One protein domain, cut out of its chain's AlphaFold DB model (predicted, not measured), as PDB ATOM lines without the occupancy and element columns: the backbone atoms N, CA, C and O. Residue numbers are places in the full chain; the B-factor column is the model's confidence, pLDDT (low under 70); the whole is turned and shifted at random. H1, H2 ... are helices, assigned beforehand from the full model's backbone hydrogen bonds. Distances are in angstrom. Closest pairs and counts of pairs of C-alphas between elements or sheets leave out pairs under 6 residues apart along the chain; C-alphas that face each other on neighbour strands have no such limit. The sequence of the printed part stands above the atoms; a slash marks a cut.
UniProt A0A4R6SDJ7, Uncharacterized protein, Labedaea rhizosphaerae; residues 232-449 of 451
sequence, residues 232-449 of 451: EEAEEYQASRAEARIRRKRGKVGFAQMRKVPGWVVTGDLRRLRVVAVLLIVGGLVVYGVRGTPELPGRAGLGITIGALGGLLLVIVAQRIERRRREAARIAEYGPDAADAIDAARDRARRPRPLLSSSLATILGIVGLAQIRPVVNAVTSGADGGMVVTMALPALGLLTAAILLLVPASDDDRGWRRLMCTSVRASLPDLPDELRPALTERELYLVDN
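AT A GLANCE: This is residues 232 to 449 of the 451 residues of an uncharacterized protein of Labedaea rhizosphaerae (UniProt A0A4R6SDJ7). A long helical body has a loose cluster of short helices at one end. In the body, H4 and H5 form a hairpin, H9 packs on H4, and H7 and H8, one after the other, run alongside H9; H5 reaches on from there into the cluster of H2, H3, H6, H10, H11 and H12, with H1 across its far end. The printed part has 218 residues with twelve named helices, H1 to H12 in chain order, and no named strand: all helix. It is loose, with a radius of gyration of the C-alphas of 22.8 A, and elongated, spanning 72 by 40 by 26 A.

HOW THE PARTS SIT: The hub is H5, residues 299 to 334, touching four helices. H4, residues 270 to 292, touches it in a helical hairpin, opposite ways at a shallow tilt of 23 degrees; their closest C-alphas, of Gly 284 and Gly 303, are 3.9 A apart. H9, residues 385 to 406, touches H4 at a shallow tilt of 29 degrees, closest at Gly 283 and Pro 394, C-alphas 4.5 A apart. H7, residues 354 to 370, touches H9 at a shallow tilt of 18 degrees, closest at the C-alphas of Ala 361 and Ala 402, 4.1 A. H8, residues 372 to 380, forms a helical hairpin with H9, closest at the C-alphas of Val 375 and Met 391, 5.6 A. H5 and H7 are apart. With residues 325 to 333 alone H5 touches H2, residues 255 to 258, closest at the C-alphas of Met 258 and Ala 329, 5.2 A. H3, residues 263 to 267, and H10, residues 416 to 423, touch H5 too, closest at the C-alphas of Val 266 and Arg 324, 5.8 A, and of Ala 328 and Met 420, 6.7 A. H12, residues 441 to 448, touches H6, residues 338 to 349, closest at the C-alphas of Glu 443 and Ala 349, 5.4 A. H1, residues 232 to 248, touches H11, residues 433 to 438, closest at the C-alphas of Ala 239 and Ala 438, 5.2 A. Every O i to N i+4 pair is within hydrogen-bond range in H1, H3, H5, H6, H7, H8, H10 and H12; in H4 17 of 19 are, in H9 16 of 18, and in H11 0 of 2, with 2 of 3 O i to N i+3 pairs; H2 is too short for such a pair.

IN THESE COORDINATES: H5 is 52.0 A long, from C-alpha 299 at (-16.473, -34.257, 27.470) to C-alpha 334 at (18.126, -23.820, -9.966). H4 measures 35.0 A, H9 30.8 A with a kink of 30 degrees near residue 392, H1 24.0 A and H7 23.5 A. H1 begins at C-alpha 232, (-3.812, 0.719, -13.238).

THE WHOLE: The C-alphas of Ala 234 and Gly 382, the two farthest apart, are 73.1 A apart. The printed part has no cut, and no link is long. Mean pLDDT of the printed part is 79.6; residues 290 to 301, 351 to 356, 385 and 408 to 414 are under 70.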
ATOM      1  N   GLU A 232      -4.304   1.447 -14.415       79.62
ATOM      2  CA  GLU A 232      -3.812   0.719 -13.238       79.62
ATOM      3  C   GLU A 232      -4.132  -0.786 -13.335       79.62
ATOM      4  O   GLU A 232      -3.241  -1.615 -13.193       79.62
ATOM      5  N   GLU A 233      -5.367  -1.159 -13.691       81.38
ATOM      6  CA  GLU A 233      -5.775  -2.558 -13.897       81.38
ATOM      7  C   GLU A 233      -5.029  -3.217 -15.069       81.38
ATOM      8  O   GLU A 233      -4.708  -4.403 -15.007       81.38
ATOM      9  N   ALA A 234      -4.746  -2.479 -16.149       83.56
ATOM     10  CA  ALA A 234      -3.988  -3.004 -17.283       83.56
ATOM     11  C   ALA A 234      -2.514  -3.247 -16.921       83.56
ATOM     12  O   ALA A 234      -1.960  -4.275 -17.315       83.56
ATOM     13  N   GLU A 235      -1.901  -2.339 -16.161       80.81
ATOM     14  CA  GLU A 235      -0.538  -2.482 -15.640       80.81
ATOM     15  C   GLU A 235      -0.453  -3.649 -14.645       80.81
ATOM     16  O   GLU A 235       0.396  -4.529 -14.804       80.81
ATOM     17  N   GLU A 236      -1.394  -3.752 -13.701       79.12
ATOM     18  CA  GLU A 236      -1.473  -4.864 -12.745       79.12
ATOM     19  C   GLU A 236      -1.700  -6.208 -13.460       79.12
ATOM     20  O   GLU A 236      -1.071  -7.221 -13.133       79.12
ATOM     21  N   TYR A 237      -2.541  -6.232 -14.499       81.75
ATOM     22  CA  TYR A 237      -2.771  -7.427 -15.310       81.75
ATOM     23  C   TYR A 237      -1.518  -7.856 -16.083       81.75
ATOM     24  O   TYR A 237      -1.197  -9.050 -16.132       81.75
ATOM     25  N   GLN A 238      -0.791  -6.910 -16.688       83.88
ATOM     26  CA  GLN A 238       0.466  -7.201 -17.380       83.88
ATOM     27  C   GLN A 238       1.520  -7.738 -16.409       83.88
ATOM     28  O   GLN A 238       2.141  -8.765 -16.702       83.88
ATOM     29  N   ALA A 239       1.648  -7.124 -15.234       76.00
ATOM     30  CA  ALA A 239       2.612  -7.527 -14.221       76.00
ATOM     31  C   ALA A 239       2.266  -8.908 -13.617       76.00
ATOM     32  O   ALA A 239       3.131  -9.779 -13.506       76.00
ATOM     33  N   SER A 240       0.982  -9.189 -13.365       79.94
ATOM     34  CA  SER A 240       0.489 -10.516 -12.953       79.94
ATOM     35  C   SER A 240       0.742 -11.590 -14.021       79.94
ATOM     36  O   SER A 240       1.138 -12.722 -13.721       79.94
ATOM     37  N   ARG A 241       0.594 -11.242 -15.306       86.81
ATOM     38  CA  ARG A 241       0.897 -12.150 -16.421       86.81
ATOM     39  C   ARG A 241       2.398 -12.406 -16.562       86.81
ATOM     40  O   ARG A 241       2.777 -13.542 -16.859       86.81
ATOM     41  N   ALA A 242       3.242 -11.396 -16.351       81.94
ATOM     42  CA  ALA A 242       4.696 -11.538 -16.318       81.94
ATOM     43  C   ALA A 242       5.132 -12.443 -15.153       81.94
ATOM     44  O   ALA A 242       5.856 -13.419 -15.367       81.94
ATOM     45  N   GLU A 243       4.577 -12.229 -13.957       81.06
ATOM     46  CA  GLU A 243       4.797 -13.091 -12.793       81.06
ATOM     47  C   GLU A 243       4.373 -14.543 -13.083       81.06
ATOM     48  O   GLU A 243       5.123 -15.491 -12.830       81.06
ATOM     49  N   ALA A 244       3.202 -14.745 -13.693       84.38
ATOM     50  CA  ALA A 244       2.721 -16.068 -14.078       84.38
ATOM     51  C   ALA A 244       3.624 -16.746 -15.123       84.38
ATOM     52  O   ALA A 244       3.818 -17.963 -15.063       84.38
ATOM     53  N   ARG A 245       4.197 -15.993 -16.073       87.50
ATOM     54  CA  ARG A 245       5.164 -16.522 -17.052       87.50
ATOM     55  C   ARG A 245       6.442 -16.999 -16.369       87.50
ATOM     56  O   ARG A 245       6.896 -18.098 -16.680       87.50
ATOM     57  N   ILE A 246       6.978 -16.229 -15.422       84.25
ATOM     58  CA  ILE A 246       8.159 -16.618 -14.637       84.25
ATOM     59  C   ILE A 246       7.850 -17.882 -13.830       84.25
ATOM     60  O   ILE A 246       8.582 -18.865 -13.917       84.25
ATOM     61  N   ARG A 247       6.697 -17.924 -13.146       83.94
ATOM     62  CA  ARG A 247       6.264 -19.102 -12.376       83.94
ATOM     63  C   ARG A 247       6.075 -20.351 -13.243       83.94
ATOM     64  O   ARG A 247       6.390 -21.443 -12.785       83.94
ATOM     65  N   ARG A 248       5.583 -20.216 -14.480       85.25
ATOM     66  CA  ARG A 248       5.418 -21.341 -15.425       85.25
ATOM     67  C   ARG A 248       6.746 -21.899 -15.930       85.25
ATOM     68  O   ARG A 248       6.808 -23.085 -16.227       85.25
ATOM     69  N   LYS A 249       7.780 -21.060 -16.029       83.50
ATOM     70  CA  LYS A 249       9.131 -21.475 -16.428       83.50
ATOM     71  C   LYS A 249       9.914 -22.149 -15.295       83.50
ATOM     72  O   LYS A 249      10.998 -22.661 -15.552       83.50
ATOM     73  N   ARG A 250       9.389 -22.172 -14.061       80.94
ATOM     74  CA  ARG A 250      10.052 -22.830 -12.926       80.94
ATOM     75  C   ARG A 250      10.195 -24.332 -13.188       80.94
ATOM     76  O   ARG A 250       9.205 -25.019 -13.452       80.94
ATOM     77  N   GLY A 251      11.426 -24.828 -13.071       74.38
ATOM     78  CA  GLY A 251      11.733 -26.253 -13.142       74.38
ATOM     79  C   GLY A 251      10.964 -27.044 -12.083       74.38
ATOM     80  O   GLY A 251      10.775 -26.589 -10.950       74.38
ATOM     81  N   LYS A 252      10.484 -28.233 -12.456       82.44
ATOM     82  CA  LYS A 252       9.890 -29.175 -11.504       82.44
ATOM     83  C   LYS A 252      11.018 -29.956 -10.843       82.44
ATOM     84  O   LYS A 252      11.802 -30.591 -11.533       82.44
ATOM     85  N   VAL A 253      11.053 -29.946  -9.517       79.62
ATOM     86  CA  VAL A 253      12.080 -30.653  -8.746       79.62
ATOM     87  C   VAL A 253      11.653 -32.090  -8.483       79.62
ATOM     88  O   VAL A 253      10.511 -32.340  -8.082       79.62
ATOM     89  N   GLY A 254      12.575 -33.034  -8.663       81.50
ATOM     90  CA  GLY A 254      12.348 -34.437  -8.331       81.50
ATOM     91  C   GLY A 254      12.283 -34.684  -6.818       81.50
ATOM     92  O   GLY A 254      12.929 -34.003  -6.020       81.50
ATOM     93  N   PHE A 255      11.552 -35.716  -6.387       79.19
ATOM     94  CA  PHE A 255      11.439 -36.084  -4.963       79.19
ATOM     95  C   PHE A 255      12.794 -36.352  -4.280       79.19
ATOM     96  O   PHE A 255      12.938 -36.113  -3.080       79.19
ATOM     97  N   ALA A 256      13.802 -36.815  -5.029       77.88
ATOM     98  CA  ALA A 256      15.139 -37.094  -4.504       77.88
ATOM     99  C   ALA A 256      15.861 -35.826  -4.009       77.88
ATOM    100  O   ALA A 256      16.485 -35.847  -2.947       77.88
ATOM    101  N   GLN A 257      15.730 -34.701  -4.719       80.00
ATOM    102  CA  GLN A 257      16.320 -33.422  -4.305       80.00
ATOM    103  C   GLN A 257      15.596 -32.814  -3.103       80.00
ATOM    104  O   GLN A 257      16.239 -32.209  -2.250       80.00
ATOM    105  N   MET A 258      14.288 -33.060  -2.951       80.81
ATOM    106  CA  MET A 258      13.540 -32.603  -1.772       80.81
ATOM    107  C   MET A 258      14.086 -33.167  -0.453       80.81
ATOM    108  O   MET A 258      13.936 -32.527   0.587       80.81
ATOM    109  N   ARG A 259      14.737 -34.342  -0.475       81.19
ATOM    110  CA  ARG A 259      15.365 -34.947   0.712       81.19
ATOM    111  C   ARG A 259      16.679 -34.278   1.122       81.19
ATOM    112  O   ARG A 259      17.061 -34.410   2.278       81.19
ATOM    113  N   LYS A 260      17.352 -33.562   0.213       84.38
ATOM    114  CA  LYS A 260      18.634 -32.886   0.487       84.38
ATOM    115  C   LYS A 260      18.467 -31.527   1.182       84.38
ATOM    116  O   LYS A 260      19.449 -30.957   1.643       84.38
ATOM    117  N   VAL A 261      17.240 -31.008   1.270       85.25
ATOM    118  CA  VAL A 261      16.962 -29.717   1.912       85.25
ATOM    119  C   VAL A 261      17.156 -29.821   3.431       85.25
ATOM    120  O   VAL A 261      16.569 -30.716   4.051       85.25
ATOM    121  N   PRO A 262      17.892 -28.888   4.067       85.50
ATOM    122  CA  PRO A 262      18.088 -28.901   5.511       85.50
ATOM    123  C   PRO A 262      16.756 -28.832   6.266       85.50
ATOM    124  O   PRO A 262      15.942 -27.924   6.077       85.50
ATOM    125  N   GLY A 263      16.528 -29.788   7.171       83.94
ATOM    126  CA  GLY A 263      15.265 -29.892   7.904       83.94
ATOM    127  C   GLY A 263      14.948 -28.671   8.776       83.94
ATOM    128  O   GLY A 263      13.774 -28.369   8.988       83.94
ATOM    129  N   TRP A 264      15.963 -27.950   9.258       83.88
ATOM    130  CA  TRP A 264      15.786 -26.754  10.087       83.88
ATOM    131  C   TRP A 264      15.216 -25.566   9.293       83.88
ATOM    132  O   TRP A 264      14.305 -24.919   9.798       83.88
ATOM    133  N   VAL A 265      15.618 -25.366   8.028       82.75
ATOM    134  CA  VAL A 265      15.064 -24.319   7.136       82.75
ATOM    135  C   VAL A 265      13.570 -24.537   6.895       82.75
ATOM    136  O   VAL A 265      12.768 -23.608   6.855       82.75
ATOM    137  N   VAL A 266      13.178 -25.799   6.743       83.44
ATOM    138  CA  VAL A 266      11.794 -26.172   6.443       83.44
ATOM    139  C   VAL A 266      10.917 -26.119   7.692       83.44
ATOM    140  O   VAL A 266       9.759 -25.709   7.619       83.44
ATOM    141  N   THR A 267      11.439 -26.600   8.824       82.50
ATOM    142  CA  THR A 267      10.628 -26.865  10.019       82.50
ATOM    143  C   THR A 267      10.702 -25.794  11.091       82.50
ATOM    144  O   THR A 267       9.805 -25.821  11.922       82.50
ATOM    145  N   GLY A 268      11.695 -24.892  11.085       78.50
ATOM    146  CA  GLY A 268      11.997 -23.945  12.172       78.50
ATOM    147  C   GLY A 268      10.759 -23.407  12.887       78.50
ATOM    148  O   GLY A 268      10.413 -23.875  13.971       78.50
ATOM    149  N   ASP A 269      10.021 -22.530  12.220       73.19
ATOM    150  CA  ASP A 269       8.881 -21.812  12.818       73.19
ATOM    151  C   ASP A 269       7.637 -22.706  12.929       73.19
ATOM    152  O   ASP A 269       6.807 -22.593  13.835       73.19
ATOM    153  N   LEU A 270       7.547 -23.691  12.032       83.00
ATOM    154  CA  LEU A 270       6.465 -24.666  11.988       83.00
ATOM    155  C   LEU A 270       6.559 -25.695  13.126       83.00
ATOM    156  O   LEU A 270       5.572 -26.383  13.399       83.00
ATOM    157  N   ARG A 271       7.696 -25.791  13.835       83.81
ATOM    158  CA  ARG A 271       7.836 -26.626  15.040       83.81
ATOM    159  C   ARG A 271       6.867 -26.191  16.128       83.81
ATOM    160  O   ARG A 271       6.236 -27.061  16.712       83.81
ATOM    161  N   ARG A 272       6.681 -24.886  16.359       81.88
ATOM    162  CA  ARG A 272       5.730 -24.400  17.376       81.88
ATOM    163  C   ARG A 272       4.303 -24.816  17.037       81.88
ATOM    164  O   ARG A 272       3.632 -25.409  17.872       81.88
ATOM    165  N   LEU A 273       3.873 -24.602  15.790       83.81
ATOM    166  CA  LEU A 273       2.545 -25.031  15.334       83.81
ATOM    167  C   LEU A 273       2.371 -26.554  15.389       83.81
ATOM    168  O   LEU A 273       1.283 -27.018  15.714       83.81
ATOM    169  N   ARG A 274       3.426 -27.341  15.131       88.00
ATOM    170  CA  ARG A 274       3.401 -28.798  15.349       88.00
ATOM    171  C   ARG A 274       3.236 -29.158  16.815       88.00
ATOM    172  O   ARG A 274       2.418 -30.015  17.109       88.00
ATOM    173  N   VAL A 275       3.990 -28.527  17.716       87.38
ATOM    174  CA  VAL A 275       3.869 -28.776  19.160       87.38
ATOM    175  C   VAL A 275       2.460 -28.425  19.625       87.38
ATOM    176  O   VAL A 275       1.826 -29.251  20.267       87.38
ATOM    177  N   VAL A 276       1.921 -27.271  19.217       86.19
ATOM    178  CA  VAL A 276       0.527 -26.883  19.488       86.19
ATOM    179  C   VAL A 276      -0.452 -27.926  18.940       86.19
ATOM    180  O   VAL A 276      -1.323 -28.382  19.671       86.19
ATOM    181  N   ALA A 277      -0.291 -28.360  17.686       87.38
ATOM    182  CA  ALA A 277      -1.148 -29.376  17.074       87.38
ATOM    183  C   ALA A 277      -1.125 -30.700  17.853       87.38
ATOM    184  O   ALA A 277      -2.175 -31.272  18.131       87.38
ATOM    185  N   VAL A 278       0.065 -31.165  18.241       89.25
ATOM    186  CA  VAL A 278       0.250 -32.396  19.020       89.25
ATOM    187  C   VAL A 278      -0.344 -32.249  20.419       89.25
ATOM    188  O   VAL A 278      -1.045 -33.153  20.858       89.25
ATOM    189  N   LEU A 279      -0.141 -31.113  21.093       87.00
ATOM    190  CA  LEU A 279      -0.747 -30.831  22.399       87.00
ATOM    191  C   LEU A 279      -2.277 -30.874  22.334       87.00
ATOM    192  O   LEU A 279      -2.904 -31.431  23.231       87.00
ATOM    193  N   LEU A 280      -2.878 -30.345  21.265       84.88
ATOM    194  CA  LEU A 280      -4.323 -30.422  21.046       84.88
ATOM    195  C   LEU A 280      -4.783 -31.866  20.799       84.88
ATOM    196  O   LEU A 280      -5.763 -32.300  21.395       84.88
ATOM    197  N   ILE A 281      -4.067 -32.645  19.983       86.44
ATOM    198  CA  ILE A 281      -4.409 -34.057  19.737       86.44
ATOM    199  C   ILE A 281      -4.319 -34.874  21.030       86.44
ATOM    200  O   ILE A 281      -5.261 -35.585  21.371       86.44
ATOM    201  N   VAL A 282      -3.214 -34.749  21.770       86.94
ATOM    202  CA  VAL A 282      -2.996 -35.466  23.034       86.94
ATOM    203  C   VAL A 282      -4.015 -35.020  24.080       86.94
ATOM    204  O   VAL A 282      -4.655 -35.865  24.697       86.94
ATOM    205  N   GLY A 283      -4.237 -33.713  24.239       81.94
ATOM    206  CA  GLY A 283      -5.250 -33.179  25.150       81.94
ATOM    207  C   GLY A 283      -6.659 -33.665  24.803       81.94
ATOM    208  O   GLY A 283      -7.399 -34.087  25.689       81.94
ATOM    209  N   GLY A 284      -7.012 -33.687  23.515       81.69
ATOM    210  CA  GLY A 284      -8.280 -34.223  23.022       81.69
ATOM    211  C   GLY A 284      -8.447 -35.719  23.298       81.69
ATOM    212  O   GLY A 284      -9.505 -36.135  23.768       81.69
ATOM    213  N   LEU A 285      -7.395 -36.519  23.083       84.69
ATOM    214  CA  LEU A 285      -7.372 -37.955  23.388       84.69
ATOM    215  C   LEU A 285      -7.513 -38.233  24.886       84.69
ATOM    216  O   LEU A 285      -8.270 -39.124  25.258       84.69
ATOM    217  N   VAL A 286      -6.839 -37.460  25.742       81.81
ATOM    218  CA  VAL A 286      -6.969 -37.583  27.202       81.81
ATOM    219  C   VAL A 286      -8.401 -37.263  27.633       81.81
ATOM    220  O   VAL A 286      -9.016 -38.057  28.339       81.81
ATOM    221  N   VAL A 287      -8.984 -36.162  27.145       80.25
ATOM    222  CA  VAL A 287     -10.387 -35.808  27.436       80.25
ATOM    223  C   VAL A 287     -11.352 -36.889  26.945       80.25
ATOM    224  O   VAL A 287     -12.320 -37.207  27.634       80.25
ATOM    225  N   TYR A 288     -11.089 -37.469  25.773       80.00
ATOM    226  CA  TYR A 288     -11.900 -38.549  25.218       80.00
ATOM    227  C   TYR A 288     -11.760 -39.858  26.008       80.00
ATOM    228  O   TYR A 288     -12.756 -40.536  26.235       80.00
ATOM    229  N   GLY A 289     -10.557 -40.210  26.469       78.88
ATOM    230  CA  GLY A 289     -10.308 -41.412  27.272       78.88
ATOM    231  C   GLY A 289     -11.020 -41.385  28.627       78.88
ATOM    232  O   GLY A 289     -11.505 -42.413  29.089       78.88
ATOM    233  N   VAL A 290     -11.191 -40.193  29.208       69.94
ATOM    234  CA  VAL A 290     -11.912 -39.978  30.476       69.94
ATOM    235  C   VAL A 290     -13.446 -40.064  30.303       69.94
ATOM    236  O   VAL A 290     -14.187 -39.964  31.276       69.94
ATOM    237  N   ARG A 291     -13.972 -40.348  29.097       62.78
ATOM    238  CA  ARG A 291     -15.423 -40.518  28.838       62.78
ATOM    239  C   ARG A 291     -16.121 -41.579  29.701       62.78
ATOM    240  O   ARG A 291     -17.343 -41.584  29.758       62.78
ATOM    241  N   GLY A 292     -15.363 -42.494  30.311       54.88
ATOM    242  CA  GLY A 292     -15.890 -43.551  31.177       54.88
ATOM    243  C   GLY A 292     -16.329 -43.069  32.562       54.88
ATOM    244  O   GLY A 292     -16.992 -43.819  33.270       54.88
ATOM    245  N   THR A 293     -15.991 -41.836  32.961       60.06
ATOM    246  CA  THR A 293     -16.450 -41.293  34.244       60.06
ATOM    247  C   THR A 293     -17.892 -40.786  34.115       60.06
ATOM    248  O   THR A 293     -18.131 -39.897  33.288       60.06
ATOM    249  N   PRO A 294     -18.842 -41.279  34.932       51.19
ATOM    250  CA  PRO A 294     -20.265 -40.928  34.840       51.19
ATOM    251  C   PRO A 294     -20.559 -39.435  35.070       51.19
ATOM    252  O   PRO A 294     -21.639 -38.954  34.747       51.19
ATOM    253  N   GLU A 295     -19.593 -38.671  35.581       50.22
ATOM    254  CA  GLU A 295     -19.783 -37.277  35.978       50.22
ATOM    255  C   GLU A 295     -19.830 -36.282  34.797       50.22
ATOM    256  O   GLU A 295     -20.279 -35.146  34.969       50.22
ATOM    257  N   LEU A 296     -19.375 -36.651  33.587       54.44
ATOM    258  CA  LEU A 296     -19.093 -35.676  32.513       54.44
ATOM    259  C   LEU A 296     -19.432 -36.159  31.076       54.44
ATOM    260  O   LEU A 296     -18.552 -36.168  30.205       54.44
ATOM    261  N   PRO A 297     -20.707 -36.460  30.755       52.84
ATOM    262  CA  PRO A 297     -21.124 -36.960  29.433       52.84
ATOM    263  C   PRO A 297     -20.830 -36.000  28.258       52.84
ATOM    264  O   PRO A 297     -20.669 -36.435  27.122       52.84
ATOM    265  N   GLY A 298     -20.649 -34.697  28.513       59.22
ATOM    266  CA  GLY A 298     -20.314 -33.700  27.482       59.22
ATOM    267  C   GLY A 298     -18.832 -33.629  27.072       59.22
ATOM    268  O   GLY A 298     -18.493 -32.912  26.129       59.22
ATOM    269  N   ARG A 299     -17.921 -34.343  27.753       67.19
ATOM    270  CA  ARG A 299     -16.473 -34.257  27.470       67.19
ATOM    271  C   ARG A 299     -16.057 -34.965  26.185       67.19
ATOM    272  O   ARG A 299     -15.100 -34.521  25.559       67.19
ATOM    273  N   ALA A 300     -16.790 -35.982  25.734       69.25
ATOM    274  CA  ALA A 300     -16.464 -36.680  24.489       69.25
ATOM    275  C   ALA A 300     -16.478 -35.728  23.277       69.25
ATOM    276  O   ALA A 300     -15.529 -35.719  22.495       69.25
ATOM    277  N   GLY A 301     -17.495 -34.863  23.168       69.75
ATOM    278  CA  GLY A 301     -17.581 -33.861  22.098       69.75
ATOM    279  C   GLY A 301     -16.464 -32.813  22.166       69.75
ATOM    280  O   GLY A 301     -15.878 -32.455  21.143       69.75
ATOM    281  N   LEU A 302     -16.098 -32.373  23.374       74.69
ATOM    282  CA  LEU A 302     -14.964 -31.464  23.579       74.69
ATOM    283  C   LEU A 302     -13.631 -32.129  23.182       74.69
ATOM    284  O   LEU A 302     -12.828 -31.532  22.475       74.69
ATOM    285  N   GLY A 303     -13.410 -33.381  23.587       77.94
ATOM    286  CA  GLY A 303     -12.203 -34.134  23.242       77.94
ATOM    287  C   GLY A 303     -12.049 -34.327  21.732       77.94
ATOM    288  O   GLY A 303     -10.983 -34.054  21.181       77.94
ATOM    289  N   ILE A 304     -13.136 -34.704  21.045       74.38
ATOM    290  CA  ILE A 304     -13.164 -34.862  19.582       74.38
ATOM    291  C   ILE A 304     -12.884 -33.529  18.878       74.38
ATOM    292  O   ILE A 304     -12.090 -33.495  17.942       74.38
ATOM    293  N   THR A 305     -13.494 -32.424  19.318       72.38
ATOM    294  CA  THR A 305     -13.303 -31.108  18.676       72.38
ATOM    295  C   THR A 305     -11.888 -30.567  18.862       72.38
ATOM    296  O   THR A 305     -11.280 -30.120  17.889       72.38
ATOM    297  N   ILE A 306     -11.322 -30.665  20.070       81.00
ATOM    298  CA  ILE A 306      -9.924 -30.290  20.335       81.00
ATOM    299  C   ILE A 306      -8.980 -31.166  19.496       81.00
ATOM    300  O   ILE A 306      -8.083 -30.643  18.829       81.00
ATOM    301  N   GLY A 307      -9.217 -32.482  19.457       77.81
ATOM    302  CA  GLY A 307      -8.429 -33.411  18.648       77.81
ATOM    303  C   GLY A 307      -8.510 -33.115  17.146       77.81
ATOM    304  O   GLY A 307      -7.482 -33.092  16.470       77.81
ATOM    305  N   ALA A 308      -9.702 -32.812  16.626       74.38
ATOM    306  CA  ALA A 308      -9.922 -32.459  15.225       74.38
ATOM    307  C   ALA A 308      -9.234 -31.138  14.842       74.38
ATOM    308  O   ALA A 308      -8.611 -31.058  13.782       74.38
ATOM    309  N   LEU A 309      -9.283 -30.124  15.716       78.50
ATOM    310  CA  LEU A 309      -8.544 -28.870  15.531       78.50
ATOM    311  C   LEU A 309      -7.031 -29.114  15.490       78.50
ATOM    312  O   LEU A 309      -6.349 -28.590  14.609       78.50
ATOM    313  N   GLY A 310      -6.516 -29.948  16.398       82.44
ATOM    314  CA  GLY A 310      -5.117 -30.369  16.391       82.44
ATOM    315  C   GLY A 310      -4.731 -31.102  15.104       82.44
ATOM    316  O   GLY A 310      -3.728 -30.761  14.477       82.44
ATOM    317  N   GLY A 311      -5.560 -32.043  14.647       77.75
ATOM    318  CA  GLY A 311      -5.368 -32.771  13.390       77.75
ATOM    319  C   GLY A 311      -5.349 -31.855  12.164       77.75
ATOM    320  O   GLY A 311      -4.426 -31.928  11.352       77.75
ATOM    321  N   LEU A 312      -6.312 -30.934  12.056       78.56
ATOM    322  CA  LEU A 312      -6.368 -29.944  10.979       78.56
ATOM    323  C   LEU A 312      -5.117 -29.056  10.969       78.56
ATOM    324  O   LEU A 312      -4.525 -28.830   9.910       78.56
ATOM    325  N   LEU A 313      -4.681 -28.585  12.141       81.25
ATOM    326  CA  LEU A 313      -3.465 -27.784  12.264       81.25
ATOM    327  C   LEU A 313      -2.237 -28.575  11.788       81.25
ATOM    328  O   LEU A 313      -1.399 -28.036  11.065       81.25
ATOM    329  N   LEU A 314      -2.159 -29.865  12.121       85.00
ATOM    330  CA  LEU A 314      -1.073 -30.746  11.697       85.00
ATOM    331  C   LEU A 314      -1.053 -30.947  10.175       85.00
ATOM    332  O   LEU A 314       0.021 -30.889   9.576       85.00
ATOM    333  N   VAL A 315      -2.221 -31.091   9.536       80.56
ATOM    334  CA  VAL A 315      -2.356 -31.149   8.067       80.56
ATOM    335  C   VAL A 315      -1.900 -29.844   7.420       80.56
ATOM    336  O   VAL A 315      -1.098 -29.872   6.486       80.56
ATOM    337  N   ILE A 316      -2.342 -28.692   7.938       83.62
ATOM    338  CA  ILE A 316      -1.923 -27.374   7.435       83.62
ATOM    339  C   ILE A 316      -0.400 -27.232   7.532       83.62
ATOM    340  O   ILE A 316       0.251 -26.790   6.582       83.62
ATOM    341  N   VAL A 317       0.190 -27.630   8.661       85.19
ATOM    342  CA  VAL A 317       1.641 -27.579   8.843       85.19
ATOM    343  C   VAL A 317       2.353 -28.559   7.907       85.19
ATOM    344  O   VAL A 317       3.359 -28.187   7.306       85.19
ATOM    345  N   ALA A 318       1.840 -29.775   7.722       85.25
ATOM    346  CA  ALA A 318       2.403 -30.747   6.787       85.25
ATOM    347  C   ALA A 318       2.406 -30.215   5.344       85.25
ATOM    348  O   ALA A 318       3.449 -30.247   4.691       85.25
ATOM    349  N   GLN A 319       1.295 -29.627   4.888       87.19
ATOM    350  CA  GLN A 319       1.192 -28.992   3.570       87.19
ATOM    351  C   GLN A 319       2.175 -27.824   3.416       87.19
ATOM    352  O   GLN A 319       2.836 -27.700   2.382       87.19
ATOM    353  N   ARG A 320       2.325 -26.978   4.447       87.00
ATOM    354  CA  ARG A 320       3.311 -25.881   4.439       87.00
ATOM    355  C   ARG A 320       4.742 -26.399   4.361       87.00
ATOM    356  O   ARG A 320       5.543 -25.850   3.611       87.00
ATOM    357  N   ILE A 321       5.060 -27.456   5.100       88.19
ATOM    358  CA  ILE A 321       6.385 -28.087   5.115       88.19
ATOM    359  C   ILE A 321       6.710 -28.709   3.771       88.19
ATOM    360  O   ILE A 321       7.818 -28.538   3.273       88.19
ATOM    361  N   GLU A 322       5.755 -29.403   3.164       87.06
ATOM    362  CA  GLU A 322       5.943 -29.985   1.844       87.06
ATOM    363  C   GLU A 322       6.139 -28.899   0.785       87.06
ATOM    364  O   GLU A 322       7.084 -28.966  -0.002       87.06
ATOM    365  N   ARG A 323       5.319 -27.842   0.818       87.12
ATOM    366  CA  ARG A 323       5.490 -26.682  -0.060       87.12
ATOM    367  C   ARG A 323       6.860 -26.025   0.127       87.12
ATOM    368  O   ARG A 323       7.544 -25.788  -0.864       87.12
ATOM    369  N   ARG A 324       7.301 -25.807   1.373       88.50
ATOM    370  CA  ARG A 324       8.641 -25.278   1.681       88.50
ATOM    371  C   ARG A 324       9.750 -26.187   1.184       88.50
ATOM    372  O   ARG A 324      10.706 -25.687   0.615       88.50
ATOM    373  N   ARG A 325       9.630 -27.506   1.350       89.19
ATOM    374  CA  ARG A 325      10.614 -28.467   0.821       89.19
ATOM    375  C   ARG A 325      10.734 -28.367  -0.687       89.19
ATOM    376  O   ARG A 325      11.850 -28.324  -1.185       89.19
ATOM    377  N   ARG A 326       9.609 -28.299  -1.402       89.38
ATOM    378  CA  ARG A 326       9.597 -28.141  -2.863       89.38
ATOM    379  C   ARG A 326      10.256 -26.830  -3.280       89.38
ATOM    380  O   ARG A 326      11.132 -26.834  -4.137       89.38
ATOM    381  N   GLU A 327       9.870 -25.722  -2.650       89.69
ATOM    382  CA  GLU A 327      10.406 -24.398  -2.972       89.69
ATOM    383  C   GLU A 327      11.899 -24.275  -2.623       89.69
ATOM    384  O   GLU A 327      12.653 -23.747  -3.434       89.69
ATOM    385  N   ALA A 328      12.329 -24.795  -1.471       90.12
ATOM    386  CA  ALA A 328      13.723 -24.799  -1.033       90.12
ATOM    387  C   ALA A 328      14.600 -25.715  -1.893       90.12
ATOM    388  O   ALA A 328      15.701 -25.326  -2.261       90.12
ATOM    389  N   ALA A 329      14.112 -26.904  -2.259       89.81
ATOM    390  CA  ALA A 329      14.835 -27.803  -3.157       89.81
ATOM    391  C   ALA A 329      15.030 -27.162  -4.535       89.81
ATOM    392  O   ALA A 329      16.108 -27.255  -5.110       89.81
ATOM    393  N   ARG A 330      14.013 -26.436  -5.010       91.62
ATOM    394  CA  ARG A 330      14.066 -25.672  -6.261       91.62
ATOM    395  C   ARG A 330      15.095 -24.548  -6.194       91.62
ATOM    396  O   ARG A 330      15.863 -24.409  -7.135       91.62
ATOM    397  N   ILE A 331      15.154 -23.803  -5.086       90.44
ATOM    398  CA  ILE A 331      16.177 -22.763  -4.871       90.44
ATOM    399  C   ILE A 331      17.582 -23.381  -4.797       90.44
ATOM    400  O   ILE A 331      18.525 -22.810  -5.328       90.44
ATOM    401  N   ALA A 332      17.732 -24.549  -4.168       90.06
ATOM    402  CA  ALA A 332      19.021 -25.234  -4.080       90.06
ATOM    403  C   ALA A 332      19.530 -25.752  -5.436       90.06
ATOM    404  O   ALA A 332      20.736 -25.808  -5.646       90.06
ATOM    405  N   GLU A 333      18.626 -26.165  -6.327       89.75
ATOM    406  CA  GLU A 333      18.972 -26.751  -7.625       89.75
ATOM    407  C   GLU A 333      19.138 -25.706  -8.732       89.75
ATOM    408  O   GLU A 333      20.122 -25.743  -9.463       89.75
ATOM    409  N   TYR A 334      18.180 -24.784  -8.861       89.50
ATOM    410  CA  TYR A 334      18.126 -23.820  -9.966       89.50
ATOM    411  C   TYR A 334      18.536 -22.402  -9.554       89.50
ATOM    412  O   TYR A 334      18.569 -21.507 -10.396       89.50
ATOM    413  N   GLY A 335      18.837 -22.188  -8.273       89.81
ATOM    414  CA  GLY A 335      19.047 -20.860  -7.708       89.81
ATOM    415  C   GLY A 335      17.734 -20.109  -7.428       89.81
ATOM    416  O   GLY A 335      16.646 -20.558  -7.807       89.81
ATOM    417  N   PRO A 336      17.813 -18.975  -6.712       91.44
ATOM    418  CA  PRO A 336      16.672 -18.095  -6.483       91.44
ATOM    419  C   PRO A 336      16.273 -17.349  -7.766       91.44
ATOM    420  O   PRO A 336      17.130 -16.886  -8.514       91.44
ATOM    421  N   ASP A 337      14.967 -17.194  -7.999       90.31
ATOM    422  CA  ASP A 337      14.427 -16.455  -9.149       90.31
ATOM    423  C   ASP A 337      13.785 -15.109  -8.752       90.31
ATOM    424  O   ASP A 337      13.544 -14.827  -7.576       90.31
ATOM    425  N   ALA A 338      13.481 -14.255  -9.738       86.25
ATOM    426  CA  ALA A 338      12.842 -12.953  -9.497       86.25
ATOM    427  C   ALA A 338      11.495 -13.077  -8.759       86.25
ATOM    428  O   ALA A 338      11.119 -12.208  -7.977       86.25
ATOM    429  N   ALA A 339      10.771 -14.182  -8.954       86.81
ATOM    430  CA  ALA A 339       9.520 -14.413  -8.248       86.81
ATOM    431  C   ALA A 339       9.744 -14.829  -6.775       86.81
ATOM    432  O   ALA A 339       8.868 -14.592  -5.946       86.81
ATOM    433  N   ASP A 340      10.909 -15.371  -6.409       88.38
ATOM    434  CA  ASP A 340      11.305 -15.580  -5.011       88.38
ATOM    435  C   ASP A 340      11.626 -14.257  -4.304       88.38
ATOM    436  O   ASP A 340      11.313 -14.118  -3.120       88.38
ATOM    437  N   ALA A 341      12.182 -13.273  -5.024       85.19
ATOM    438  CA  ALA A 341      12.363 -11.912  -4.517       85.19
ATOM    439  C   ALA A 341      11.008 -11.231  -4.250       85.19
ATOM    440  O   ALA A 341      10.796 -10.702  -3.155       85.19
ATOM    441  N   ILE A 342      10.055 -11.344  -5.188       86.25
ATOM    442  CA  ILE A 342       8.662 -10.884  -5.014       86.25
ATOM    443  C   ILE A 342       8.015 -11.558  -3.807       86.25
ATOM    444  O   ILE A 342       7.471 -10.881  -2.936       86.25
ATOM    445  N   ASP A 343       8.063 -12.892  -3.733       86.62
ATOM    446  CA  ASP A 343       7.416 -13.625  -2.648       86.62
ATOM    447  C   ASP A 343       8.067 -13.276  -1.290       86.62
ATOM    448  O   ASP A 343       7.360 -13.114  -0.298       86.62
ATOM    449  N   ALA A 344       9.393 -13.079  -1.229       84.50
ATOM    450  CA  ALA A 344      10.086 -12.628  -0.018       84.50
ATOM    451  C   ALA A 344       9.707 -11.194   0.401       84.50
ATOM    452  O   ALA A 344       9.590 -10.918   1.600       84.50
ATOM    453  N   ALA A 345       9.506 -10.285  -0.555       83.12
ATOM    454  CA  ALA A 345       9.052  -8.920  -0.293       83.12
ATOM    455  C   ALA A 345       7.599  -8.884   0.195       83.12
ATOM    456  O   ALA A 345       7.313  -8.274   1.227       83.12
ATOM    457  N   ARG A 346       6.702  -9.617  -0.478       85.94
ATOM    458  CA  ARG A 346       5.298  -9.791  -0.072       85.94
ATOM    459  C   ARG A 346       5.191 -10.395   1.321       85.94
ATOM    460  O   ARG A 346       4.398  -9.928   2.138       85.94
ATOM    461  N   ASP A 347       6.002 -11.411   1.613       81.50
ATOM    462  CA  ASP A 347       6.024 -12.025   2.934       81.50
ATOM    463  C   ASP A 347       6.467 -11.008   3.997       81.50
ATOM    464  O   ASP A 347       5.784 -10.900   5.010       81.50
ATOM    465  N   ARG A 348       7.498 -10.180   3.752       78.75
ATOM    466  CA  ARG A 348       7.898  -9.089   4.672       78.75
ATOM    467  C   ARG A 348       6.842  -7.995   4.832       78.75
ATOM    468  O   ARG A 348       6.604  -7.539   5.953       78.75
ATOM    469  N   ALA A 349       6.200  -7.588   3.741       80.12
ATOM    470  CA  ALA A 349       5.214  -6.513   3.740       80.12
ATOM    471  C   ALA A 349       3.916  -6.898   4.454       80.12
ATOM    472  O   ALA A 349       3.284  -6.049   5.105       80.12
ATOM    473  N   ARG A 350       3.522  -8.176   4.383       75.06
ATOM    474  CA  ARG A 350       2.402  -8.702   5.166       75.06
ATOM    475  C   ARG A 350       2.686  -8.440   6.633       75.06
ATOM    476  O   ARG A 350       3.623  -8.984   7.198       75.06
ATOM    477  N   ARG A 351       1.863  -7.595   7.264       64.31
ATOM    478  CA  ARG A 351       1.891  -7.460   8.725       64.31
ATOM    479  C   ARG A 351       1.700  -8.856   9.320       64.31
ATOM    480  O   ARG A 351       0.977  -9.655   8.704       64.31
ATOM    481  N   PRO A 352       2.284  -9.147  10.501       61.22
ATOM    482  CA  PRO A 352       1.857 -10.333  11.227       61.22
ATOM    483  C   PRO A 352       0.331 -10.259  11.259       61.22
ATOM    484  O   PRO A 352      -0.225  -9.166  11.392       61.22
ATOM    485  N   ARG A 353      -0.356 -11.367  10.989       59.38
ATOM    486  CA  ARG A 353      -1.810 -11.428  11.141       59.38
ATOM    487  C   ARG A 353      -2.063 -11.903  12.570       59.38
ATOM    488  O   ARG A 353      -2.386 -13.079  12.730       59.38
ATOM    489  N   PRO A 354      -1.888 -11.050  13.608       56.28
ATOM    490  CA  PRO A 354      -2.062 -11.488  14.981       56.28
ATOM    491  C   PRO A 354      -3.492 -11.950  15.195       56.28
ATOM    492  O   PRO A 354      -3.706 -12.790  16.037       56.28
ATOM    493  N   LEU A 355      -4.461 -11.465  14.412       57.53
ATOM    494  CA  LEU A 355      -5.880 -11.706  14.647       57.53
ATOM    495  C   LEU A 355      -6.241 -13.191  14.697       57.53
ATOM    496  O   LEU A 355      -7.035 -13.577  15.544       57.53
ATOM    497  N   LEU A 356      -5.657 -14.028  13.837       67.06
ATOM    498  CA  LEU A 356      -5.997 -15.453  13.796       67.06
ATOM    499  C   LEU A 356      -5.278 -16.242  14.898       67.06
ATOM    500  O   LEU A 356      -5.905 -17.054  15.567       67.06
ATOM    501  N   SER A 357      -3.990 -15.975  15.136       73.62
ATOM    502  CA  SER A 357      -3.250 -16.634  16.219       73.62
ATOM    503  C   SER A 357      -3.693 -16.147  17.598       73.62
ATOM    504  O   SER A 357      -3.818 -16.959  18.504       73.62
ATOM    505  N   SER A 358      -3.989 -14.855  17.754       77.19
ATOM    506  CA  SER A 358      -4.458 -14.252  19.002       77.19
ATOM    507  C   SER A 358      -5.896 -14.638  19.314       77.19
ATOM    508  O   SER A 358      -6.185 -14.934  20.465       77.19
ATOM    509  N   SER A 359      -6.799 -14.690  18.327       75.00
ATOM    510  CA  SER A 359      -8.161 -15.192  18.565       75.00
ATOM    511  C   SER A 359      -8.135 -16.667  18.948       75.00
ATOM    512  O   SER A 359      -8.739 -17.032  19.954       75.00
ATOM    513  N   LEU A 360      -7.377 -17.497  18.223       79.12
ATOM    514  CA  LEU A 360      -7.207 -18.907  18.561       79.12
ATOM    515  C   LEU A 360      -6.587 -19.073  19.954       79.12
ATOM    516  O   LEU A 360      -7.080 -19.873  20.742       79.12
ATOM    517  N   ALA A 361      -5.557 -18.294  20.288       82.88
ATOM    518  CA  ALA A 361      -4.939 -18.324  21.607       82.88
ATOM    519  C   ALA A 361      -5.910 -17.917  22.717       82.88
ATOM    520  O   ALA A 361      -5.973 -18.589  23.739       82.88
ATOM    521  N   THR A 362      -6.699 -16.861  22.513       79.19
ATOM    522  CA  THR A 362      -7.717 -16.423  23.476       79.19
ATOM    523  C   THR A 362      -8.776 -17.503  23.676       79.19
ATOM    524  O   THR A 362      -9.109 -17.818  24.813       79.19
ATOM    525  N   ILE A 363      -9.260 -18.127  22.596       79.06
ATOM    526  CA  ILE A 363     -10.225 -19.233  22.677       79.06
ATOM    527  C   ILE A 363      -9.620 -20.403  23.461       79.06
ATOM    528  O   ILE A 363     -10.228 -20.876  24.417       79.06
ATOM    529  N   LEU A 364      -8.408 -20.840  23.109       81.50
ATOM    530  CA  LEU A 364      -7.717 -21.928  23.806       81.50
ATOM    531  C   LEU A 364      -7.444 -21.591  25.276       81.50
ATOM    532  O   LEU A 364      -7.592 -22.458  26.132       81.50
ATOM    533  N   GLY A 365      -7.116 -20.335  25.580       77.44
ATOM    534  CA  GLY A 365      -6.918 -19.840  26.937       77.44
ATOM    535  C   GLY A 365      -8.200 -19.893  27.763       77.44
ATOM    536  O   GLY A 365      -8.183 -20.427  28.868       77.44
ATOM    537  N   ILE A 366      -9.324 -19.420  27.215       75.12
ATOM    538  CA  ILE A 366     -10.641 -19.469  27.872       75.12
ATOM    539  C   ILE A 366     -11.068 -20.920  28.116       75.12
ATOM    540  O   ILE A 366     -11.479 -21.264  29.225       75.12
ATOM    541  N   VAL A 367     -10.942 -21.790  27.107       78.06
ATOM    542  CA  VAL A 367     -11.300 -23.210  27.242       78.06
ATOM    543  C   VAL A 367     -10.377 -23.904  28.248       78.06
ATOM    544  O   VAL A 367     -10.861 -24.662  29.086       78.06
ATOM    545  N   GLY A 368      -9.073 -23.615  28.224       77.75
ATOM    546  CA  GLY A 368      -8.099 -24.134  29.185       77.75
ATOM    547  C   GLY A 368      -8.400 -23.706  30.625       77.75
ATOM    548  O   GLY A 368      -8.446 -24.555  31.512       77.75
ATOM    549  N   LEU A 369      -8.699 -22.420  30.849       74.88
ATOM    550  CA  LEU A 369      -9.121 -21.874  32.147       74.88
ATOM    551  C   LEU A 369     -10.401 -22.544  32.663       74.88
ATOM    552  O   LEU A 369     -10.478 -22.908  33.835       74.88
ATOM    553  N   ALA A 370     -11.389 -22.772  31.793       73.56
ATOM    554  CA  ALA A 370     -12.621 -23.463  32.167       73.56
ATOM    555  C   ALA A 370     -12.374 -24.912  32.637       73.56
ATOM    556  O   ALA A 370     -13.112 -25.414  33.487       73.56
ATOM    557  N   GLN A 371     -11.318 -25.571  32.139       79.75
ATOM    558  CA  GLN A 371     -10.914 -26.909  32.586       79.75
ATOM    559  C   GLN A 371     -10.147 -26.915  33.919       79.75
ATOM    560  O   GLN A 371      -9.968 -27.987  34.484       79.75
ATOM    561  N   ILE A 372      -9.747 -25.769  34.484       76.62
ATOM    562  CA  ILE A 372      -9.103 -25.732  35.813       76.62
ATOM    563  C   ILE A 372     -10.109 -26.054  36.923       76.62
ATOM    564  O   ILE A 372      -9.782 -26.759  37.873       76.62
ATOM    565  N   ARG A 373     -11.358 -25.590  36.801       75.50
ATOM    566  CA  ARG A 373     -12.406 -25.825  37.808       75.50
ATOM    567  C   ARG A 373     -12.589 -27.310  38.183       75.50
ATOM    568  O   ARG A 373     -12.594 -27.599  39.375       75.50
ATOM    569  N   PRO A 374     -12.718 -28.259  37.236       73.25
ATOM    570  CA  PRO A 374     -12.817 -29.677  37.580       73.25
ATOM    571  C   PRO A 374     -11.541 -30.236  38.229       73.25
ATOM    572  O   PRO A 374     -11.653 -31.121  39.066       73.25
ATOM    573  N   VAL A 375     -10.355 -29.699  37.913       72.44
ATOM    574  CA  VAL A 375      -9.099 -30.077  38.592       72.44
ATOM    575  C   VAL A 375      -9.132 -29.648  40.052       72.44
ATOM    576  O   VAL A 375      -8.853 -30.453  40.932       72.44
ATOM    577  N   VAL A 376      -9.523 -28.397  40.319       72.31
ATOM    578  CA  VAL A 376      -9.653 -27.877  41.687       72.31
ATOM    579  C   VAL A 376     -10.661 -28.707  42.476       72.31
ATOM    580  O   VAL A 376     -10.349 -29.116  43.586       72.31
ATOM    581  N   ASN A 377     -11.816 -29.024  41.883       71.31
ATOM    582  CA  ASN A 377     -12.822 -29.870  42.525       71.31
ATOM    583  C   ASN A 377     -12.286 -31.272  42.859       71.31
ATOM    584  O   ASN A 377     -12.564 -31.774  43.940       71.31
ATOM    585  N   ALA A 378     -11.521 -31.894  41.955       70.00
ATOM    586  CA  ALA A 378     -10.930 -33.211  42.195       70.00
ATOM    587  C   ALA A 378      -9.887 -33.174  43.327       70.00
ATOM    588  O   ALA A 378      -9.837 -34.078  44.156       70.00
ATOM    589  N   VAL A 379      -9.079 -32.110  43.397       72.50
ATOM    590  CA  VAL A 379      -8.111 -31.913  44.487       72.50
ATOM    591  C   VAL A 379      -8.828 -31.704  45.819       72.50
ATOM    592  O   VAL A 379      -8.463 -32.324  46.816       72.50
ATOM    593  N   THR A 380      -9.864 -30.862  45.857       74.75
ATOM    594  CA  THR A 380     -10.587 -30.567  47.101       74.75
ATOM    595  C   THR A 380     -11.447 -31.729  47.583       74.75
ATOM    596  O   THR A 380     -11.659 -31.850  48.786       74.75
ATOM    597  N   SER A 381     -11.913 -32.603  46.687       72.75
ATOM    598  CA  SER A 381     -12.648 -33.817  47.056       72.75
ATOM    599  C   SER A 381     -11.743 -34.979  47.479       72.75
ATOM    600  O   SER A 381     -12.255 -36.062  47.748       72.75
ATOM    601  N   GLY A 382     -10.416 -34.794  47.496       81.56
ATOM    602  CA  GLY A 382      -9.466 -35.858  47.820       81.56
ATOM    603  C   GLY A 382      -9.454 -36.990  46.790       81.56
ATOM    604  O   GLY A 382      -9.267 -38.148  47.160       81.56
ATOM    605  N   ALA A 383      -9.702 -36.680  45.512       73.94
ATOM    606  CA  ALA A 383      -9.641 -37.674  44.449       73.94
ATOM    607  C   ALA A 383      -8.229 -38.268  44.324       73.94
ATOM    608  O   ALA A 383      -7.232 -37.618  44.648       73.94
ATOM    609  N   ASP A 384      -8.152 -39.490  43.796       82.69
ATOM    610  CA  ASP A 384      -6.878 -40.140  43.504       82.69
ATOM    611  C   ASP A 384      -5.989 -39.246  42.618       82.69
ATOM    612  O   ASP A 384      -6.456 -38.582  41.682       82.69
ATOM    613  N   GLY A 385      -4.683 -39.251  42.891       69.75
ATOM    614  CA  GLY A 385      -3.697 -38.455  42.168       69.75
ATOM    615  C   GLY A 385      -3.726 -38.719  40.661       69.75
ATOM    616  O   GLY A 385      -3.591 -37.783  39.872       69.75
ATOM    617  N   GLY A 386      -4.004 -39.959  40.239       72.94
ATOM    618  CA  GLY A 386      -4.186 -40.300  38.824       72.94
ATOM    619  C   GLY A 386      -5.359 -39.558  38.166       72.94
ATOM    620  O   GLY A 386      -5.250 -39.074  37.034       72.94
ATOM    621  N   MET A 387      -6.468 -39.384  38.887       73.12
ATOM    622  CA  MET A 387      -7.636 -38.639  38.411       73.12
ATOM    623  C   MET A 387      -7.344 -37.135  38.323       73.12
ATOM    624  O   MET A 387      -7.686 -36.486  37.335       73.12
ATOM    625  N   VAL A 388      -6.637 -36.580  39.312       72.75
ATOM    626  CA  VAL A 388      -6.220 -35.170  39.293       72.75
ATOM    627  C   VAL A 388      -5.304 -34.886  38.097       72.75
ATOM    628  O   VAL A 388      -5.528 -33.925  37.360       72.75
ATOM    629  N   VAL A 389      -4.311 -35.746  37.848       75.12
ATOM    630  CA  VAL A 389      -3.365 -35.589  36.730       75.12
ATOM    631  C   VAL A 389      -4.072 -35.691  35.376       75.12
ATOM    632  O   VAL A 389      -3.839 -34.858  34.496       75.12
ATOM    633  N   THR A 390      -4.972 -36.663  35.202       76.06
ATOM    634  CA  THR A 390      -5.734 -36.827  33.950       76.06
ATOM    635  C   THR A 390      -6.665 -35.647  33.666       76.06
ATOM    636  O   THR A 390      -6.819 -35.269  32.505       76.06
ATOM    637  N   MET A 391      -7.225 -35.003  34.697       75.75
ATOM    638  CA  MET A 391      -8.001 -33.769  34.530       75.75
ATOM    639  C   MET A 391      -7.128 -32.529  34.293       75.75
ATOM    640  O   MET A 391      -7.547 -31.625  33.566       75.75
ATOM    641  N   ALA A 392      -5.923 -32.474  34.869       77.31
ATOM    642  CA  ALA A 392      -5.010 -31.337  34.734       77.31
ATOM    643  C   ALA A 392      -4.325 -31.273  33.362       77.31
ATOM    644  O   ALA A 392      -4.144 -30.186  32.811       77.31
ATOM    645  N   LEU A 393      -3.987 -32.428  32.781       79.38
ATOM    646  CA  LEU A 393      -3.329 -32.555  31.475       79.38
ATOM    647  C   LEU A 393      -3.985 -31.741  30.342       79.38
ATOM    648  O   LEU A 393      -3.273 -30.982  29.682       79.38
ATOM    649  N   PRO A 394      -5.306 -31.828  30.090       77.12
ATOM    650  CA  PRO A 394      -5.934 -31.044  29.031       77.12
ATOM    651  C   PRO A 394      -5.988 -29.545  29.335       77.12
ATOM    652  O   PRO A 394      -5.812 -28.747  28.416       77.12
ATOM    653  N   ALA A 395      -6.171 -29.145  30.600       79.94
ATOM    654  CA  ALA A 395      -6.118 -27.735  30.988       79.94
ATOM    655  C   ALA A 395      -4.723 -27.149  30.708       79.94
ATOM    656  O   ALA A 395      -4.595 -26.137  30.018       79.94
ATOM    657  N   LEU A 396      -3.671 -27.841  31.156       80.25
ATOM    658  CA  LEU A 396      -2.278 -27.459  30.923       80.25
ATOM    659  C   LEU A 396      -1.921 -27.464  29.434       80.25
ATOM    660  O   LEU A 396      -1.278 -26.530  28.960       80.25
ATOM    661  N   GLY A 397      -2.365 -28.469  28.677       80.06
ATOM    662  CA  GLY A 397      -2.148 -28.562  27.233       80.06
ATOM    663  C   GLY A 397      -2.751 -27.384  26.465       80.06
ATOM    664  O   GLY A 397      -2.067 -26.772  25.644       80.06
ATOM    665  N   LEU A 398      -3.999 -27.017  26.773       82.31
ATOM    666  CA  LEU A 398      -4.687 -25.880  26.152       82.31
ATOM    667  C   LEU A 398      -4.052 -24.537  26.529       82.31
ATOM    668  O   LEU A 398      -3.847 -23.694  25.656       82.31
ATOM    669  N   LEU A 399      -3.690 -24.346  27.801       79.69
ATOM    670  CA  LEU A 399      -3.034 -23.122  28.269       79.69
ATOM    671  C   LEU A 399      -1.634 -22.970  27.670       79.69
ATOM    672  O   LEU A 399      -1.277 -21.894  27.200       79.69
ATOM    673  N   THR A 400      -0.869 -24.059  27.603       80.31
ATOM    674  CA  THR A 400       0.459 -24.068  26.976       80.31
ATOM    675  C   THR A 400       0.346 -23.775  25.483       80.31
ATOM    676  O   THR A 400       1.106 -22.967  24.956       80.31
ATOM    677  N   ALA A 401      -0.641 -24.361  24.797       83.50
ATOM    678  CA  ALA A 401      -0.931 -24.063  23.399       83.50
ATOM    679  C   ALA A 401      -1.302 -22.585  23.185       83.50
ATOM    680  O   ALA A 401      -0.796 -21.959  22.254       83.50
ATOM    681  N   ALA A 402      -2.132 -22.012  24.062       84.69
ATOM    682  CA  ALA A 402      -2.492 -20.597  24.025       84.69
ATOM    683  C   ALA A 402      -1.268 -19.691  24.219       84.69
ATOM    684  O   ALA A 402      -1.046 -18.783  23.422       84.69
ATOM    685  N   ILE A 403      -0.429 -19.975  25.221       83.94
ATOM    686  CA  ILE A 403       0.807 -19.225  25.478       83.94
ATOM    687  C   ILE A 403       1.740 -19.316  24.266       83.94
ATOM    688  O   ILE A 403       2.207 -18.290  23.784       83.94
ATOM    689  N   LEU A 404       1.958 -20.511  23.709       84.12
ATOM    690  CA  LEU A 404       2.813 -20.706  22.531       84.12
ATOM    691  C   LEU A 404       2.327 -19.940  21.291       84.12
ATOM    692  O   LEU A 404       3.150 -19.558  20.460       84.12
ATOM    693  N   LEU A 405       1.017 -19.715  21.161       82.50
ATOM    694  CA  LEU A 405       0.426 -18.908  20.090       82.50
ATOM    695  C   LEU A 405       0.511 -17.395  20.349       82.50
ATOM    696  O   LEU A 405       0.464 -16.621  19.390       82.50
ATOM    697  N   LEU A 406       0.621 -16.973  21.615       81.94
ATOM    698  CA  LEU A 406       0.794 -15.571  22.019       81.94
ATOM    699  C   LEU A 406       2.250 -15.129  22.021       81.94
ATOM    700  O   LEU A 406       2.511 -13.952  21.779       81.94
ATOM    701  N   VAL A 407       3.191 -16.043  22.287       78.44
ATOM    702  CA  VAL A 407       4.617 -15.741  22.181       78.44
ATOM    703  C   VAL A 407       4.876 -15.364  20.724       78.44
ATOM    704  O   VAL A 407       4.746 -16.236  19.854       78.44
ATOM    705  N   PRO A 408       5.232 -14.095  20.432       63.69
ATOM    706  CA  PRO A 408       5.534 -13.689  19.074       63.69
ATOM    707  C   PRO A 408       6.583 -14.660  18.539       63.69
ATOM    708  O   PRO A 408       7.598 -14.936  19.189       63.69
ATOM    709  N   ALA A 409       6.286 -15.281  17.400       59.97
ATOM    710  CA  ALA A 409       7.296 -16.028  16.681       59.97
ATOM    711  C   ALA A 409       8.359 -14.999  16.289       59.97
ATOM    712  O   ALA A 409       8.152 -14.215  15.370       59.97
ATOM    713  N   SER A 410       9.441 -14.936  17.071       46.84
ATOM    714  CA  SER A 410      10.612 -14.102  16.786       46.84
ATOM    715  C   SER A 410      11.211 -14.455  15.426       46.84
ATOM    716  O   SER A 410      11.844 -13.615  14.803       46.84
ATOM    717  N   ASP A 411      10.928 -15.665  14.948       49.97
ATOM    718  CA  ASP A 411      11.199 -16.106  13.595       49.97
ATOM    719  C   ASP A 411       9.908 -16.027  12.778       49.97
ATOM    720  O   ASP A 411       9.048 -16.911  12.769       49.97
ATOM    721  N   ASP A 412       9.743 -14.871  12.145       55.56
ATOM    722  CA  ASP A 412       8.716 -14.630  11.151       55.56
ATOM    723  C   ASP A 412       8.862 -15.672  10.026       55.56
ATOM    724  O   ASP A 412       9.927 -15.796   9.415       55.56
ATOM    725  N   ASP A 413       7.742 -16.301   9.639       59.72
ATOM    726  CA  ASP A 413       7.535 -17.166   8.450       59.72
ATOM    727  C   ASP A 413       8.053 -16.538   7.122       59.72
ATOM    728  O   ASP A 413       7.940 -17.130   6.050       59.72
ATOM    729  N   ARG A 414       8.574 -15.310   7.193       65.44
ATOM    730  CA  ARG A 414       9.034 -14.392   6.153       65.44
ATOM    731  C   ARG A 414      10.544 -14.490   5.904       65.44
ATOM    732  O   ARG A 414      11.018 -14.024   4.871       65.44
ATOM    733  N   GLY A 415      11.302 -15.079   6.836       73.44
ATOM    734  CA  GLY A 415      12.767 -15.153   6.781       73.44
ATOM    735  C   GLY A 415      13.336 -16.427   6.149       73.44
ATOM    736  O   GLY A 415      14.480 -16.419   5.695       73.44
ATOM    737  N   TRP A 416      12.563 -17.515   6.062       85.12
ATOM    738  CA  TRP A 416      13.111 -18.824   5.672       85.12
ATOM    739  C   TRP A 416      13.718 -18.845   4.260       85.12
ATOM    740  O   TRP A 416      14.717 -19.528   4.050       85.12
ATOM    741  N   ARG A 417      13.172 -18.079   3.295       86.38
ATOM    742  CA  ARG A 417      13.767 -17.968   1.947       86.38
ATOM    743  C   ARG A 417      15.136 -17.306   1.992       86.38
ATOM    744  O   ARG A 417      16.043 -17.775   1.320       86.38
ATOM    745  N   ARG A 418      15.302 -16.266   2.817       82.56
ATOM    746  CA  ARG A 418      16.609 -15.638   3.035       82.56
ATOM    747  C   ARG A 418      17.575 -16.637   3.638       82.56
ATOM    748  O   ARG A 418      18.607 -16.853   3.034       82.56
ATOM    749  N   LEU A 419      17.197 -17.297   4.736       84.75
ATOM    750  CA  LEU A 419      18.019 -18.333   5.376       84.75
ATOM    751  C   LEU A 419      18.424 -19.437   4.387       84.75
ATOM    752  O   LEU A 419      19.565 -19.894   4.411       84.75
ATOM    753  N   MET A 420      17.511 -19.833   3.493       88.88
ATOM    754  CA  MET A 420      17.809 -20.786   2.428       88.88
ATOM    755  C   MET A 420      18.842 -20.225   1.446       88.88
ATOM    756  O   MET A 420      19.846 -20.885   1.191       88.88
ATOM    757  N   CYS A 421      18.646 -19.006   0.942       87.56
ATOM    758  CA  CYS A 421      19.607 -18.333   0.070       87.56
ATOM    759  C   CYS A 421      20.986 -18.203   0.745       87.56
ATOM    760  O   CYS A 421      21.986 -18.590   0.143       87.56
ATOM    761  N   THR A 422      21.053 -17.808   2.024       87.50
ATOM    762  CA  THR A 422      22.313 -17.754   2.785       87.50
ATOM    763  C   THR A 422      22.968 -19.129   2.894       87.50
ATOM    764  O   THR A 422      24.181 -19.245   2.737       87.50
ATOM    765  N   SER A 423      22.178 -20.188   3.113       87.00
ATOM    766  CA  SER A 423      22.695 -21.560   3.216       87.00
ATOM    767  C   SER A 423      23.284 -22.085   1.901       87.00
ATOM    768  O   SER A 423      24.246 -22.849   1.928       87.00
ATOM    769  N   VAL A 424      22.752 -21.640   0.759       88.06
ATOM    770  CA  VAL A 424      23.241 -21.987  -0.589       88.06
ATOM    771  C   VAL A 424      24.275 -20.964  -1.093       88.06
ATOM    772  O   VAL A 424      24.785 -21.094  -2.199       88.06
ATOM    773  N   ARG A 425      24.637 -19.961  -0.276       90.12
ATOM    774  CA  ARG A 425      25.525 -18.841  -0.649       90.12
ATOM    775  C   ARG A 425      25.053 -18.091  -1.902       90.12
ATOM    776  O   ARG A 425      25.865 -17.620  -2.691       90.12
ATOM    777  N   ALA A 426      23.739 -17.972  -2.068       88.12
ATOM    778  CA  ALA A 426      23.109 -17.197  -3.126       88.12
ATOM    779  C   ALA A 426      22.480 -15.923  -2.542       88.12
ATOM    780  O   ALA A 426      21.956 -15.935  -1.427       88.12
ATOM    781  N   SER A 427      22.501 -14.825  -3.293       88.06
ATOM    782  CA  SER A 427      21.680 -13.644  -3.013       88.06
ATOM    783  C   SER A 427      20.334 -13.759  -3.733       88.06
ATOM    784  O   SER A 427      20.199 -14.484  -4.717       88.06
ATOM    785  N   LEU A 428      19.310 -13.066  -3.229       86.12
ATOM    786  CA  LEU A 428      18.084 -12.878  -4.009       86.12
ATOM    787  C   LEU A 428      18.422 -12.007  -5.231       86.12
ATOM    788  O   LEU A 428      19.137 -11.021  -5.053       86.12
ATOM    789  N   PRO A 429      17.946 -12.358  -6.436       87.69
ATOM    790  CA  PRO A 429      18.198 -11.556  -7.625       87.69
ATOM    791  C   PRO A 429      17.467 -10.215  -7.542       87.69
ATOM    792  O   PRO A 429      16.399 -10.121  -6.925       87.69
ATOM    793  N   ASP A 430      18.026  -9.206  -8.208       87.38
ATOM    794  CA  ASP A 430      17.376  -7.908  -8.358       87.38
ATOM    795  C   ASP A 430      16.054  -8.051  -9.114       87.38
ATOM    796  O   ASP A 430      15.889  -8.895 -10.005       87.38
ATOM    797  N   LEU A 431      15.079  -7.231  -8.725       86.38
ATOM    798  CA  LEU A 431      13.757  -7.282  -9.320       86.38
ATOM    799  C   LEU A 431      13.769  -6.575 -10.688       86.38
ATOM    800  O   LEU A 431      14.114  -5.395 -10.736       86.38
ATOM    801  N   PRO A 432      13.348  -7.237 -11.783       87.75
ATOM    802  CA  PRO A 432      13.190  -6.585 -13.080       87.75
ATOM    803  C   PRO A 432      12.217  -5.408 -12.990       87.75
ATOM    804  O   PRO A 432      11.174  -5.523 -12.338       87.75
ATOM    805  N   ASP A 433      12.494  -4.322 -13.714       87.00
ATOM    806  CA  ASP A 433      11.622  -3.138 -13.733       87.00
ATOM    807  C   ASP A 433      10.194  -3.464 -14.196       87.00
ATOM    808  O   ASP A 433       9.234  -2.874 -13.711       87.00
ATOM    809  N   GLU A 434      10.023  -4.484 -15.042       85.94
ATOM    810  CA  GLU A 434       8.712  -4.976 -15.494       85.94
ATOM    811  C   GLU A 434       7.837  -5.547 -14.362       85.94
ATOM    812  O   GLU A 434       6.614  -5.612 -14.492       85.94
ATOM    813  N   LEU A 435       8.441  -5.995 -13.256       84.00
ATOM    814  CA  LEU A 435       7.736  -6.604 -12.121       84.00
ATOM    815  C   LEU A 435       7.527  -5.632 -10.958       84.00
ATOM    816  O   LEU A 435       6.723  -5.922 -10.072       84.00
ATOM    817  N   ARG A 436       8.209  -4.482 -10.959       84.81
ATOM    818  CA  ARG A 436       8.041  -3.428  -9.949       84.81
ATOM    819  C   ARG A 436       6.591  -2.928  -9.832       84.81
ATOM    820  O   ARG A 436       6.127  -2.819  -8.700       84.81
ATOM    821  N   PRO A 437       5.825  -2.736 -10.927       84.12
ATOM    822  CA  PRO A 437       4.415  -2.349 -10.843       84.12
ATOM    823  C   PRO A 437       3.504  -3.386 -10.163       84.12
ATOM    824  O   PRO A 437       2.419  -3.036  -9.715       84.12
ATOM    825  N   ALA A 438       3.920  -4.661 -10.059       77.75
ATOM    826  CA  ALA A 438       3.150  -5.701  -9.358       77.75
ATOM    827  C   ALA A 438       3.244  -5.611  -7.826       77.75
ATOM    828  O   ALA A 438       2.615  -6.415  -7.124       77.75
ATOM    829  N   LEU A 439       4.104  -4.730  -7.312       82.50
ATOM    830  CA  LEU A 439       4.374  -4.574  -5.894       82.50
ATOM    831  C   LEU A 439       3.712  -3.305  -5.369       82.50
ATOM    832  O   LEU A 439       3.725  -2.252  -5.999       82.50
ATOM    833  N   THR A 440       3.168  -3.395  -4.162       85.56
ATOM    834  CA  THR A 440       2.716  -2.208  -3.427       85.56
ATOM    835  C   THR A 440       3.912  -1.329  -3.039       85.56
ATOM    836  O   THR A 440       5.009  -1.849  -2.845       85.56
ATOM    837  N   GLU A 441       3.721  -0.019  -2.828       85.94
ATOM    838  CA  GLU A 441       4.807   0.892  -2.389       85.94
ATOM    839  C   GLU A 441       5.579   0.351  -1.179       85.94
ATOM    840  O   GLU A 441       6.802   0.451  -1.098       85.94
ATOM    841  N   ARG A 442       4.868  -0.286  -0.242       83.31
ATOM    842  CA  ARG A 442       5.474  -0.899   0.939       83.31
ATOM    843  C   ARG A 442       6.326  -2.121   0.602       83.31
ATOM    844  O   ARG A 442       7.340  -2.343   1.253       83.31
ATOM    845  N   GLU A 443       5.900  -2.938  -0.356       86.00
ATOM    846  CA  GLU A 443       6.683  -4.078  -0.836       86.00
ATOM    847  C   GLU A 443       7.910  -3.604  -1.609       86.00
ATOM    848  O   GLU A 443       8.994  -4.124  -1.367       86.00
ATOM    849  N   LEU A 444       7.753  -2.586  -2.459       86.38
ATOM    850  CA  LEU A 444       8.840  -1.972  -3.217       86.38
ATOM    851  C   LEU A 444       9.915  -1.408  -2.279       86.38
ATOM    852  O   LEU A 444      11.082  -1.768  -2.387       86.38
ATOM    853  N   TYR A 445       9.501  -0.647  -1.261       86.88
ATOM    854  CA  TYR A 445      10.402  -0.117  -0.237       86.88
ATOM    855  C   TYR A 445      11.218  -1.217   0.461       86.88
ATOM    856  O   TYR A 445      12.393  -1.016   0.750       86.88
ATOM    857  N   LEU A 446      10.616  -2.386   0.713       82.94
ATOM    858  CA  LEU A 446      11.274  -3.541   1.342       82.94
ATOM    859  C   LEU A 446      12.167  -4.349   0.386       82.94
ATOM    860  O   LEU A 446      12.998  -5.141   0.849       82.94
ATOM    861  N   VAL A 447      11.959  -4.215  -0.925       83.00
ATOM    862  CA  VAL A 447      12.880  -4.726  -1.948       83.00
ATOM    863  C   VAL A 447      14.109  -3.826  -1.999       83.00
ATOM    864  O   VAL A 447      15.219  -4.335  -1.874       83.00
ATOM    865  N   ASP A 448      13.900  -2.511  -2.092       84.69
ATOM    866  CA  ASP A 448      14.976  -1.527  -2.235       84.69
ATOM    867  C   ASP A 448      15.775  -1.326  -0.927       84.69
ATOM    868  O   ASP A 448      16.955  -0.987  -0.968       84.69
ATOM    869  N   ASN A 449      15.169  -1.593   0.240       83.56
ATOM    870  CA  ASN A 449      15.820  -1.550   1.555       83.56
ATOM    871  C   ASN A 449      15.800  -2.942   2.207       83.56
ATOM    872  O   ASN A 449      14.891  -3.270   2.978       83.56
TER     873      ASN A 449